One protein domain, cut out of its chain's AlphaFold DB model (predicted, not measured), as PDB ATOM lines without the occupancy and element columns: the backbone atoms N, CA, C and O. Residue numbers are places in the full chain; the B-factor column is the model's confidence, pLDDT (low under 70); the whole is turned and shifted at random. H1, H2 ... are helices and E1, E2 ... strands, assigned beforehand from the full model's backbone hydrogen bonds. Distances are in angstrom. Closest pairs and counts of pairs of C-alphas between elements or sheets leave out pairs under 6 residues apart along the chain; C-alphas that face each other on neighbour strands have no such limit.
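What this domain is: This is residues 3 to 102 of the 102 residues of the protein "MepB protein" of Flavobacterium urumqiense (UniProt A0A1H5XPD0). A long hairpin, E1 and E2, with short E3 beside E2, makes a narrow antiparallel sheet, order E1, E2, E3; H3 packs along it, while H1 and H2 only graze it. Of 100 printed residues, 45 are in named elements, under half, in the order E1, E2, H1, H2, E3, H3: mixed helices and strands. It is only just compact, close to loose, radius of gyration of the C-alphas 15.0 A, spanning 44 by 33 by 26 A.

How they stand to each other: E1, residues 20 to 27, and E2, residues 30 to 37, are an antiparallel hairpin; N 23 and O 34, 2.9 A apart, are within hydrogen-bond range. H1, residues 38 to 43, grazes the sheet with residues 38 to 41; H2, residues 70 to 80, with 79 to 80. E3, residues 83 to 86, is antiparallel to E2, N 84 and O 33 being 2.8 A apart, within hydrogen-bond range. H3, residues 94 to 101, is on the sheet, height 8.8 A; its closest C-alphas to E2 are Leu 100 and Ile 35, 6.5 A. In H1, H2 and H3 every O i to N i+4 pair is within hydrogen-bond range.

Where its parts are: E1 begins at C-alpha 20 (101.287, 272.536, 358.504) and measures 22.8 A, E2 23.0 A, H2 15.5 A. H3 ends at C-alpha 101 (95.831, 272.216, 365.074).

The domain as a whole: The printed part has no cut; the H1 to H2 link is long, 26 residues. No printed residue is under 70 in pLDDT.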
ATOM      1  N   ARG A   3     111.484 269.344 345.102       90.94
ATOM      2  CA  ARG A   3     112.585 269.358 344.121       90.94
ATOM      3  C   ARG A   3     112.238 270.277 342.962       90.94
ATOM      4  O   ARG A   3     111.057 270.489 342.692       90.94
ATOM      5  N   SER A   4     113.251 270.822 342.296       86.56
ATOM      6  CA  SER A   4     113.057 271.542 341.034       86.56
ATOM      7  C   SER A   4     113.045 270.535 339.880       86.56
ATOM      8  O   SER A   4     114.085 270.215 339.307       86.56
ATOM      9  N   GLY A   5     111.891 269.913 339.618       87.62
ATOM     10  CA  GLY A   5     111.780 268.798 338.668       87.62
ATOM     11  C   GLY A   5     112.695 267.623 339.048       87.62
ATOM     12  O   GLY A   5     112.628 267.113 340.167       87.62
ATOM     13  N   LYS A   6     113.587 267.217 338.132       89.94
ATOM     14  CA  LYS A   6     114.646 266.213 338.391       89.94
ATOM     15  C   LYS A   6     115.897 266.795 339.071       89.94
ATOM     16  O   LYS A   6     116.858 266.071 339.315       89.94
ATOM     17  N   GLY A   7     115.898 268.094 339.352       90.00
ATOM     18  CA  GLY A   7     117.002 268.833 339.945       90.00
ATOM     19  C   GLY A   7     117.166 268.627 341.458       90.00
ATOM     20  O   GLY A   7     116.594 267.698 342.055       90.00
ATOM     21  N   PRO A   8     117.977 269.489 342.100       91.38
ATOM     22  CA  PRO A   8     118.285 269.372 343.517       91.38
ATOM     23  C   PRO A   8     117.047 269.579 344.401       91.38
ATOM     24  O   PRO A   8     116.004 270.086 343.977       91.38
ATOM     25  N   ILE A   9     117.182 269.166 345.664       92.75
ATOM     26  CA  ILE A   9     116.199 269.449 346.712       92.75
ATOM     27  C   ILE A   9     116.140 270.959 346.908       92.75
ATOM     28  O   ILE A   9     117.181 271.605 347.034       92.75
ATOM     29  N   GLN A  10     114.931 271.499 346.973       93.62
ATOM     30  CA  GLN A  10     114.688 272.907 347.250       93.62
ATOM     31  C   GLN A  10     113.873 273.061 348.540       93.62
ATOM     32  O   GLN A  10     113.123 272.145 348.901       93.62
ATOM     33  N   PRO A  11     114.041 274.181 349.260       94.75
ATOM     34  CA  PRO A  11     113.152 274.527 350.359       94.75
ATOM     35  C   PRO A  11     111.709 274.656 349.859       94.75
ATOM     36  O   PRO A  11     111.448 274.845 348.669       94.75
ATOM     37  N   PHE A  12     110.768 274.549 350.788       95.62
ATOM     38  CA  PHE A  12     109.409 275.012 350.529       95.62
ATOM     39  C   PHE A  12     109.396 276.535 350.428       95.62
ATOM     40  O   PHE A  12     110.191 277.197 351.090       95.62
ATOM     41  N   ASP A  13     108.501 277.060 349.607       94.75
ATOM     42  CA  ASP A  13     108.259 278.485 349.411       94.75
ATOM     43  C   ASP A  13     107.053 278.922 350.251       94.75
ATOM     44  O   ASP A  13     106.117 278.146 350.451       94.75
ATOM     45  N   PHE A  14     107.046 280.159 350.744       94.44
ATOM     46  CA  PHE A  14     105.897 280.721 351.454       94.44
ATOM     47  C   PHE A  14     104.588 280.643 350.648       94.44
ATOM     48  O   PHE A  14     103.513 280.478 351.228       94.44
ATOM     49  N   THR A  15     104.685 280.723 349.321       94.69
ATOM     50  CA  THR A  15     103.562 280.615 348.380       94.69
ATOM     51  C   THR A  15     103.070 279.183 348.162       94.69
ATOM     52  O   THR A  15     101.991 278.999 347.601       94.69
ATOM     53  N   ASP A  16     103.805 278.161 348.623       94.75
ATOM     54  CA  ASP A  16     103.345 276.775 348.521       94.75
ATOM     55  C   ASP A  16     102.066 276.575 349.361       94.75
ATOM     56  O   ASP A  16     101.988 277.079 350.488       94.75
ATOM     57  N   PRO A  17     101.066 275.811 348.882       95.56
ATOM     58  CA  PRO A  17      99.795 275.599 349.579       95.56
ATOM     59  C   PRO A  17      99.936 274.569 350.716       95.56
ATOM     60  O   PRO A  17      99.401 273.465 350.659       95.56
ATOM     61  N   ILE A  18     100.733 274.910 351.729       93.94
ATOM     62  CA  ILE A  18     101.020 274.083 352.907       93.94
ATOM     63  C   ILE A  18     100.729 274.898 354.159       93.94
ATOM     64  O   ILE A  18     101.363 275.926 354.370       93.94
ATOM     65  N   ASP A  19      99.844 274.430 355.024       94.69
ATOM     66  CA  ASP A  19      99.550 275.139 356.275       94.69
ATOM     67  C   ASP A  19     100.356 274.583 357.452       94.69
ATOM     68  O   ASP A  19     100.826 275.338 358.305       94.69
ATOM     69  N   LEU A  20     100.598 273.268 357.445       95.94
ATOM     70  CA  LEU A  20     101.287 272.536 358.504       95.94
ATOM     71  C   LEU A  20     102.346 271.584 357.936       95.94
ATOM     72  O   LEU A  20     102.154 270.953 356.893       95.94
ATOM     73  N   VAL A  21     103.434 271.404 358.680       96.50
ATOM     74  CA  VAL A  21     104.386 270.303 358.492       96.50
ATOM     75  C   VAL A  21     104.365 269.425 359.734       96.50
ATOM     76  O   VAL A  21     104.724 269.874 360.821       96.50
ATOM     77  N   ILE A  22     103.982 268.159 359.558       97.19
ATOM     78  CA  ILE A  22     103.912 267.174 360.640       97.19
ATOM     79  C   ILE A  22     105.063 266.177 360.505       97.19
ATOM     80  O   ILE A  22     105.237 265.553 359.457       97.19
ATOM     81  N   ILE A  23     105.853 266.018 361.568       96.88
ATOM     82  CA  ILE A  23     106.990 265.090 361.619       96.88
ATOM     83  C   ILE A  23     106.760 264.089 362.746       96.88
ATOM     84  O   ILE A  23     106.843 264.434 363.923       96.88
ATOM     85  N   ASN A  24     106.516 262.832 362.374       96.00
ATOM     86  CA  ASN A  24     106.483 261.723 363.321       96.00
ATOM     87  C   ASN A  24     107.901 261.386 363.783       96.00
ATOM     88  O   ASN A  24     108.810 261.212 362.970       96.00
ATOM     89  N   THR A  25     108.064 261.231 365.089       94.69
ATOM     90  CA  THR A  25     109.292 260.734 365.702       94.69
ATOM     91  C   THR A  25     108.966 259.530 366.559       94.69
ATOM     92  O   THR A  25     107.988 259.528 367.307       94.69
ATOM     93  N   ARG A  26     109.785 258.488 366.427       91.94
ATOM     94  CA  ARG A  26     109.690 257.294 367.252       91.94
ATOM     95  C   ARG A  26     111.073 256.910 367.734       91.94
ATOM     96  O   ARG A  26     112.001 256.829 366.928       91.94
ATOM     97  N   LYS A  27     111.194 256.666 369.031       88.75
ATOM     98  CA  LYS A  27     112.386 256.086 369.637       88.75
ATOM     99  C   LYS A  27     111.936 255.111 370.709       88.75
ATOM    100  O   LYS A  27     111.298 255.527 371.672       88.75
ATOM    101  N   ASP A  28     112.250 253.838 370.506       87.62
ATOM    102  CA  ASP A  28     111.806 252.740 371.361       87.62
ATOM    103  C   ASP A  28     110.268 252.739 371.511       87.62
ATOM    104  O   ASP A  28     109.536 252.706 370.514       87.62
ATOM    105  N   ASP A  29     109.776 252.814 372.744       85.94
ATOM    106  CA  ASP A  29     108.360 252.894 373.107       85.94
ATOM    107  C   ASP A  29     107.773 254.313 373.011       85.94
ATOM    108  O   ASP A  29     106.562 254.494 373.147       85.94
ATOM    109  N   ARG A  30     108.598 255.327 372.730       88.81
ATOM    110  CA  ARG A  30     108.172 256.730 372.685       88.81
ATOM    111  C   ARG A  30     107.777 257.128 371.281       88.81
ATOM    112  O   ARG A  30     108.594 257.093 370.356       88.81
ATOM    113  N   LEU A  31     106.535 257.564 371.146       93.75
ATOM    114  CA  LEU A  31     105.973 258.108 369.922       93.75
ATOM    115  C   LEU A  31     105.550 259.557 370.164       93.75
ATOM    116  O   LEU A  31     104.985 259.899 371.202       93.75
ATOM    117  N   GLY A  32     105.804 260.411 369.184       95.62
ATOM    118  CA  GLY A  32     105.267 261.760 369.191       95.62
ATOM    119  C   GLY A  32     105.407 262.448 367.849       95.62
ATOM    120  O   GLY A  32     106.039 261.938 366.918       95.62
ATOM    121  N   GLN A  33     104.798 263.617 367.759       97.25
ATOM    122  CA  GLN A  33     104.703 264.408 366.545       97.25
ATOM    123  C   GLN A  33     105.165 265.827 366.812       97.25
ATOM    124  O   GLN A  33     104.764 266.444 367.792       97.25
ATOM    125  N   PHE A  34     105.965 266.362 365.903       98.06
ATOM    126  CA  PHE A  34     106.076 267.803 365.759       98.06
ATOM    127  C   PHE A  34     105.031 268.282 364.765       98.06
ATOM    128  O   PHE A  34     104.925 267.698 363.687       98.06
ATOM    129  N   ILE A  35     104.295 269.330 365.115       98.12
ATOM    130  CA  ILE A  35     103.251 269.930 364.283       98.12
ATOM    131  C   ILE A  35     103.606 271.403 364.111       98.12
ATOM    132  O   ILE A  35     103.321 272.224 364.977       98.12
ATOM    133  N   PHE A  36     104.287 271.736 363.017       98.00
ATOM    134  CA  PHE A  36     104.772 273.093 362.782       98.00
ATOM    135  C   PHE A  36     103.855 273.860 361.825       98.00
ATOM    136  O   PHE A  36     103.751 273.464 360.658       98.00
ATOM    137  N   PRO A  37     103.267 274.987 362.257       97.19
ATOM    138  CA  PRO A  37     102.635 275.934 361.350       97.19
ATOM    139  C   PRO A  37     103.628 276.533 360.356       97.19
ATOM    140  O   PRO A  37     104.783 276.807 360.699       97.19
ATOM    141  N   LYS A  38     103.168 276.804 359.127       96.00
ATOM    142  CA  LYS A  38     103.957 277.503 358.099       96.00
ATOM    143  C   LYS A  38     104.580 278.793 358.643       96.00
ATOM    144  O   LYS A  38     105.758 279.035 358.398       96.00
ATOM    145  N   SER A  39     103.822 279.594 359.398       95.31
ATOM    146  CA  SER A  39     104.293 280.855 359.995       95.31
ATOM    147  C   SER A  39     105.534 280.655 360.869       95.31
ATOM    148  O   SER A  39     106.550 281.310 360.655       95.31
ATOM    149  N   VAL A  40     105.496 279.670 361.764       97.06
ATOM    150  CA  VAL A  40     106.617 279.313 362.646       97.06
ATOM    151  C   VAL A  40     107.828 278.860 361.830       97.06
ATOM    152  O   VAL A  40     108.963 279.244 362.114       97.06
ATOM    153  N   LEU A  41     107.619 278.074 360.771       97.25
ATOM    154  CA  LEU A  41     108.710 277.655 359.888       97.25
ATOM    155  C   LEU A  41     109.325 278.831 359.112       97.25
ATOM    156  O   LEU A  41     110.532 278.817 358.860       97.25
ATOM    157  N   CYS A  42     108.539 279.848 358.752       95.88
ATOM    158  CA  CYS A  42     109.049 281.094 358.174       95.88
ATOM    159  C   CYS A  42     109.881 281.885 359.190       95.88
ATOM    160  O   CYS A  42     110.999 282.289 358.873       95.88
ATOM    161  N   GLU A  43     109.379 282.049 360.416       95.94
ATOM    162  CA  GLU A  43     110.082 282.745 361.505       95.94
ATOM    163  C   GLU A  43     111.432 282.091 361.833       95.94
ATOM    164  O   GLU A  43     112.430 282.777 362.048       95.94
ATOM    165  N   GLN A  44     111.499 280.757 361.795       97.00
ATOM    166  CA  GLN A  44     112.735 279.990 362.013       97.00
ATOM    167  C   GLN A  44     113.635 279.884 360.760       97.00
ATOM    168  O   GLN A  44     114.651 279.165 360.764       97.00
ATOM    169  N   GLY A  45     113.269 280.575 359.673       96.44
ATOM    170  CA  GLY A  45     114.010 280.634 358.411       96.44
ATOM    171  C   GLY A  45     114.133 279.285 357.699       96.44
ATOM    172  O   GLY A  45     115.164 278.991 357.093       96.44
ATOM    173  N   ILE A  46     113.134 278.417 357.853       96.94
ATOM    174  CA  ILE A  46     113.082 277.077 357.256       96.94
ATOM    175  C   ILE A  46     112.379 277.130 355.899       96.94
ATOM    176  O   ILE A  46     112.841 276.497 354.952       96.94
ATOM    177  N   ILE A  47     111.296 277.897 355.796       96.75
ATOM    178  CA  ILE A  47     110.605 278.161 354.532       96.75
ATOM    179  C   ILE A  47     111.272 279.346 353.830       96.75
ATOM    180  O   ILE A  47     111.663 280.324 354.471       96.75
ATOM    181  N   TYR A  48     111.434 279.231 352.514       95.88
ATOM    182  CA  TYR A  48     111.912 280.309 351.666       95.88
ATOM    183  C   TYR A  48     110.915 281.472 351.667       95.88
ATOM    184  O   TYR A  48     109.702 281.290 351.552       95.88
ATOM    185  N   THR A  49     111.454 282.681 351.743       93.19
ATOM    186  CA  THR A  49     110.735 283.938 351.523       93.19
ATOM    187  C   THR A  49     111.605 284.837 350.650       93.19
ATOM    188  O   THR A  49     112.802 284.595 350.506       93.19
ATOM    189  N   SER A  50     111.071 285.955 350.157       91.50
ATOM    190  CA  SER A  50     111.880 286.947 349.426       91.50
ATOM    191  C   SER A  50     113.079 287.496 350.222       91.50
ATOM    192  O   SER A  50     113.977 288.093 349.632       91.50
ATOM    193  N   LYS A  51     113.115 287.294 351.549       92.00
ATOM    194  CA  LYS A  51     114.191 287.742 352.449       92.00
ATOM    195  C   LYS A  51     115.085 286.611 352.967       92.00
ATOM    196  O   LYS A  51     116.146 286.898 353.514       92.00
ATOM    197  N   ILE A  52     114.660 285.349 352.869       92.75
ATOM    198  CA  ILE A  52     115.330 284.201 353.499       92.75
ATOM    199  C   ILE A  52     115.374 283.042 352.504       92.75
ATOM    200  O   ILE A  52     114.329 282.602 352.042       92.75
ATOM    201  N   GLU A  53     116.564 282.496 352.233       92.75
ATOM    202  CA  GLU A  53     116.752 281.389 351.275       92.75
ATOM    203  C   GLU A  53     116.007 280.100 351.687       92.75
ATOM    204  O   GLU A  53     115.720 279.249 350.857       92.75
ATOM    205  N   GLY A  54     115.658 279.951 352.966       95.00
ATOM    206  CA  GLY A  54     115.032 278.749 353.511       95.00
ATOM    207  C   GLY A  54     116.029 277.601 353.693       95.00
ATOM    208  O   GLY A  54     117.216 277.696 353.378       95.00
ATOM    209  N   LYS A  55     115.555 276.480 354.237       95.56
ATOM    210  CA  LYS A  55     116.368 275.284 354.497       95.56
ATOM    211  C   LYS A  55     115.828 274.098 353.715       95.56
ATOM    212  O   LYS A  55     114.635 273.821 353.691       95.56
ATOM    213  N   ARG A  56     116.748 273.336 353.127       94.44
ATOM    214  CA  ARG A  56     116.439 272.094 352.397       94.44
ATOM    215  C   ARG A  56     116.187 270.904 353.330       94.44
ATOM    216  O   ARG A  56     115.531 269.944 352.937       94.44
ATOM    217  N   ALA A  57     116.723 270.963 354.549       93.38
ATOM    218  CA  ALA A  57     116.545 269.968 355.599       93.38
ATOM    219  C   ALA A  57     116.745 270.609 356.981       93.38
ATOM    220  O   ALA A  57     117.502 271.572 357.125       93.38
ATOM    221  N   ILE A  58     116.099 270.041 357.998       94.31
ATOM    222  CA  ILE A  58     116.282 270.396 359.409       94.31
ATOM    223  C   ILE A  58     116.419 269.126 360.246       94.31
ATOM    224  O   ILE A  58     115.975 268.054 359.838       94.31
ATOM    225  N   ARG A  59     117.005 269.262 361.436       94.25
ATOM    226  CA  ARG A  59     116.905 268.252 362.496       94.25
ATOM    227  C   ARG A  59     115.772 268.640 363.441       94.25
ATOM    228  O   ARG A  59     115.586 269.830 363.697       94.25
ATOM    229  N   VAL A  60     115.063 267.645 363.960       95.69
ATOM    230  CA  VAL A  60     114.104 267.806 365.057       95.69
ATOM    231  C   VAL A  60     114.612 267.068 366.290       95.69
ATOM    232  O   VAL A  60     115.218 266.008 366.146       95.69
ATOM    233  N   TYR A  61     114.386 267.632 367.473       95.00
ATOM    234  CA  TYR A  61     114.897 267.100 368.739       95.00
ATOM    235  C   TYR A  61     113.731 266.779 369.691       95.00
ATOM    236  O   TYR A  61     113.280 267.676 370.409       95.00
ATOM    237  N   PRO A  62     113.197 265.540 369.696       93.94
ATOM    238  CA  PRO A  62     112.105 265.149 370.593       93.94
ATOM    239  C   PRO A  62     112.505 265.264 372.076       93.94
ATOM    240  O   PRO A  62     113.698 265.377 372.396       93.94
ATOM    241  N   PRO A  63     111.531 265.234 373.009       89.44
ATOM    242  CA  PRO A  63     111.826 265.258 374.434       89.44
ATOM    243  C   PRO A  63     112.844 264.176 374.810       89.44
ATOM    244  O   PRO A  63     112.703 263.012 374.433       89.44
ATOM    245  N   ARG A  64     113.852 264.564 375.601       81.06
ATOM    246  CA  ARG A  64     114.946 263.701 376.091       81.06
ATOM    247  C   ARG A  64     115.979 263.277 375.040       81.06
ATOM    248  O   ARG A  64     116.837 262.455 375.357       81.06
ATOM    249  N   ASP A  65     115.948 263.846 373.836       79.69
ATOM    250  CA  ASP A  65     117.126 263.829 372.971       79.69
ATOM    251  C   ASP A  65     118.143 264.871 373.465       79.69
ATOM    252  O   ASP A  65     117.769 265.997 373.815       79.69
ATOM    253  N   ILE A  66     119.419 264.494 373.565       77.12
ATOM    254  CA  ILE A  66     120.440 265.344 374.190       77.12
ATOM    255  C   ILE A  66     120.972 266.324 373.144       77.12
ATOM    256  O   ILE A  66     121.869 266.013 372.359       77.12
ATOM    257  N   ALA A  67     120.449 267.550 373.161       81.44
ATOM    258  CA  ALA A  67     121.040 268.659 372.431       81.44
ATOM    259  C   ALA A  67     122.347 269.106 373.120       81.44
ATOM    260  O   ALA A  67     122.339 269.813 374.129       81.44
ATOM    261  N   THR A  68     123.491 268.685 372.578       85.75
ATOM    262  CA  THR A  68     124.808 268.890 373.211       85.75
ATOM    263  C   THR A  68     125.387 270.291 373.017       85.75
ATOM    264  O   THR A  68     126.156 270.756 373.854       85.75
ATOM    265  N   ASN A  69     125.029 270.990 371.935       92.75
ATOM    266  CA  ASN A  69     125.537 272.331 371.640       92.75
ATOM    267  C   ASN A  69     124.452 273.414 371.785       92.75
ATOM    268  O   ASN A  69     123.258 273.147 371.642       92.75
ATOM    269  N   LYS A  70     124.876 274.667 372.016       93.06
ATOM    270  CA  LYS A  70     123.973 275.812 372.254       93.06
ATOM    271  C   LYS A  70     122.960 276.032 371.123       93.06
ATOM    272  O   LYS A  70     121.828 276.430 371.385       93.06
ATOM    273  N   GLN A  71     123.345 275.777 369.872       91.94
ATOM    274  CA  GLN A  71     122.455 275.945 368.722       91.94
ATOM    275  C   GLN A  71     121.359 274.872 368.695       91.94
ATOM    276  O   GLN A  71     120.190 275.184 368.458       91.94
ATOM    277  N   ALA A  72     121.718 273.620 368.977       91.81
ATOM    278  CA  ALA A  72     120.786 272.508 369.089       91.81
ATOM    279  C   ALA A  72     119.824 272.716 370.263       91.81
ATOM    280  O   ALA A  72     118.635 272.495 370.098       91.81
ATOM    281  N   GLN A  73     120.300 273.230 371.402       94.31
ATOM    282  CA  GLN A  73     119.454 273.521 372.569       94.31
ATOM    283  C   GLN A  73     118.423 274.611 372.270       94.31
ATOM    284  O   GLN A  73     117.241 274.447 372.564       94.31
ATOM    285  N   LYS A  74     118.846 275.707 371.623       95.00
ATOM    286  CA  LYS A  74     117.920 276.749 371.154       95.00
ATOM    287  C   LYS A  74     116.898 276.190 370.167       95.00
ATOM    288  O   LYS A  74     115.730 276.547 370.243       95.00
ATOM    289  N   THR A  75     117.342 275.307 369.270       95.94
ATOM    290  CA  THR A  75     116.467 274.661 368.283       95.94
ATOM    291  C   THR A  75     115.449 273.746 368.958       95.94
ATOM    292  O   THR A  75     114.259 273.854 368.700       95.94
ATOM    293  N   GLN A  76     115.899 272.889 369.872       96.38
ATOM    294  CA  GLN A  76     115.036 272.003 370.641       96.38
ATOM    295  C   GLN A  76     114.002 272.797 371.440       96.38
ATOM    296  O   GLN A  76     112.833 272.431 371.432       96.38
ATOM    297  N   LYS A  77     114.403 273.904 372.079       96.19
ATOM    298  CA  LYS A  77     113.503 274.721 372.899       96.19
ATOM    299  C   LYS A  77     112.247 275.142 372.132       96.19
ATOM    300  O   LYS A  77     111.157 274.821 372.588       96.19
ATOM    301  N   TRP A  78     112.399 275.792 370.976       97.69
ATOM    302  CA  TRP A  78     111.231 276.224 370.200       97.69
ATOM    303  C   TRP A  78     110.497 275.036 369.575       97.69
ATOM    304  O   TRP A  78     109.281 275.056 369.473       97.69
ATOM    305  N   GLN A  79     111.203 273.968 369.186       97.81
ATOM    306  CA  GLN A  79     110.554 272.791 368.602       97.81
ATOM    307  C   GLN A  79     109.607 272.099 369.584       97.81
ATOM    308  O   GLN A  79     108.540 271.640 369.183       97.81
ATOM    309  N   LEU A  80     109.978 272.033 370.866       96.88
ATOM    310  CA  LEU A  80     109.162 271.407 371.908       96.88
ATOM    311  C   LEU A  80     107.847 272.154 372.166       96.88
ATOM    312  O   LEU A  80     106.868 271.527 372.566       96.88
ATOM    313  N   GLU A  81     107.779 273.451 371.856       97.56
ATOM    314  CA  GLU A  81     106.526 274.221 371.892       97.56
ATOM    315  C   GLU A  81     105.489 273.681 370.896       97.56
ATOM    316  O   GLU A  81     104.293 273.842 371.129       97.56
ATOM    317  N   PHE A  82     105.932 272.932 369.882       98.06
ATOM    318  CA  PHE A  82     105.115 272.325 368.829       98.06
ATOM    319  C   PHE A  82     105.103 270.790 368.865       98.06
ATOM    320  O   PHE A  82     104.744 270.142 367.881       98.06
ATOM    321  N   PHE A  83     105.534 270.189 369.980       97.31
ATOM    322  CA  PHE A  83     105.541 268.739 370.154       97.31
ATOM    323  C   PHE A  83     104.256 268.235 370.830       97.31
ATOM    324  O   PHE A  83     103.782 268.820 371.813       97.31
ATOM    325  N   LEU A  84     103.744 267.118 370.314       97.06
ATOM    326  CA  LEU A  84     102.656 266.310 370.851       97.06
ATOM    327  C   LEU A  84     103.191 264.911 371.180       97.06
ATOM    328  O   LEU A  84     103.643 264.186 370.293       97.06
ATOM    329  N   GLU A  85     103.111 264.517 372.447       95.62
ATOM    330  CA  GLU A  85     103.381 263.139 372.858       95.62
ATOM    331  C   GLU A  85     102.175 262.249 372.536       95.62
ATOM    332  O   GLU A  85     101.028 262.631 372.770       95.62
ATOM    333  N   ILE A  86     102.437 261.056 372.000       94.81
ATOM    334  CA  ILE A  86     101.414 260.050 371.698       94.81
ATOM    335  C   ILE A  86     101.718 258.823 372.566       94.81
ATOM    336  O   ILE A  86     102.486 257.949 372.154       94.81
ATOM    337  N   PRO A  87     101.175 258.770 373.793       91.31
ATOM    338  CA  PRO A  87     101.437 257.670 374.709       91.31
ATOM    339  C   PRO A  87     100.742 256.382 374.249       91.31
ATOM    340  O   PRO A  87      99.666 256.417 373.656       91.31
ATOM    341  N   PHE A  88     101.350 255.234 374.549       87.56
ATOM    342  CA  PHE A  88     100.790 253.918 374.217       87.56
ATOM    343  C   PHE A  88      99.709 253.467 375.212       87.56
ATOM    344  O   PHE A  88      98.736 252.823 374.836       87.56
ATOM    345  N   ASP A  89      99.883 253.812 376.486       90.50
ATOM    346  CA  ASP A  89      99.117 253.316 377.634       90.50
ATOM    347  C   ASP A  89      98.247 254.395 378.302       90.50
ATOM    348  O   ASP A  89      97.574 254.140 379.301       90.50
ATOM    349  N   LYS A  90      98.252 255.619 377.764       91.00
ATOM    350  CA  LYS A  90      97.518 256.769 378.309       91.00
ATOM    351  C   LYS A  90      96.681 257.432 377.228       91.00
ATOM    352  O   LYS A  90      96.858 257.207 376.036       91.00
ATOM    353  N   LYS A  91      95.754 258.283 377.659       93.88
ATOM    354  CA  LYS A  91      94.993 259.128 376.738       93.88
ATOM    355  C   LYS A  91      95.905 260.202 376.145       93.88
ATOM    356  O   LYS A  91      96.752 260.749 376.846       93.88
ATOM    357  N   ILE A  92      95.692 260.506 374.867       94.62
ATOM    358  CA  ILE A  92      96.302 261.662 374.206       94.62
ATOM    359  C   ILE A  92      95.758 262.940 374.856       94.62
ATOM    360  O   ILE A  92      94.568 263.024 375.170       94.62
ATOM    361  N   ASP A  93      96.625 263.932 375.041       95.50
ATOM    362  CA  ASP A  93      96.236 265.262 375.505       95.50
ATOM    363  C   ASP A  93      95.476 266.008 374.396       95.50
ATOM    364  O   ASP A  93      96.062 266.582 373.478       95.50
ATOM    365  N   ILE A  94      94.147 265.967 374.467       95.25
ATOM    366  CA  ILE A  94      93.264 266.580 373.467       95.25
ATOM    367  C   ILE A  94      93.356 268.110 373.479       95.25
ATOM    368  O   ILE A  94      93.229 268.727 372.423       95.25
ATOM    369  N   GLU A  95      93.604 268.734 374.630       96.62
ATOM    370  CA  GLU A  95      93.747 270.193 374.699       96.62
ATOM    371  C   GLU A  95      95.038 270.636 374.012       96.62
ATOM    372  O   GLU A  95      95.044 271.608 373.253       96.62
ATOM    373  N   ARG A  96      96.111 269.852 374.160       96.00
ATOM    374  CA  ARG A  96      97.344 270.053 373.395       96.00
ATOM    375  C   ARG A  96      97.136 269.861 371.893       96.00
ATOM    376  O   ARG A  96      97.676 270.641 371.116       96.00
ATOM    377  N   VAL A  97      96.360 268.856 371.480       95.38
ATOM    378  CA  VAL A  97      96.016 268.642 370.061       95.38
ATOM    379  C   VAL A  97      95.295 269.861 369.491       95.38
ATOM    380  O   VAL A  97      95.687 270.347 368.433       95.38
ATOM    381  N   LYS A  98      94.283 270.381 370.199       95.06
ATOM    382  CA  LYS A  98      93.555 271.588 369.787       95.06
ATOM    383  C   LYS A  98      94.499 272.775 369.643       95.06
ATOM    384  O   LYS A  98      94.495 273.398 368.599       95.06
ATOM    385  N   LEU A  99      95.361 273.023 370.630       94.88
ATOM    386  CA  LEU A  99      96.323 274.131 370.591       94.88
ATOM    387  C   LEU A  99      97.283 274.075 369.387       94.88
ATOM    388  O   LEU A  99      97.776 275.107 368.946       94.88
ATOM    389  N   LEU A 100      97.605 272.876 368.893       94.75
ATOM    390  CA  LEU A 100      98.549 272.689 367.786       94.75
ATOM    391  C   LEU A 100      97.883 272.654 366.402       94.75
ATOM    392  O   LEU A 100      98.590 272.775 365.402       94.75
ATOM    393  N   LEU A 101      96.564 272.442 366.329       89.56
ATOM    394  CA  LEU A 101      95.831 272.216 365.074       89.56
ATOM    395  C   LEU A 101      94.678 273.200 364.818       89.56
ATOM    396  O   LEU A 101      94.190 273.235 363.688       89.56
ATOM    397  N   LEU A 102      94.232 273.944 365.832       76.94
ATOM    398  CA  LEU A 102      93.149 274.934 365.772       76.94
ATOM    399  C   LEU A 102      93.694 276.326 366.100       76.94
ATOM    400  O   LEU A 102      93.218 277.283 365.453       76.94
TER     401      LEU A 102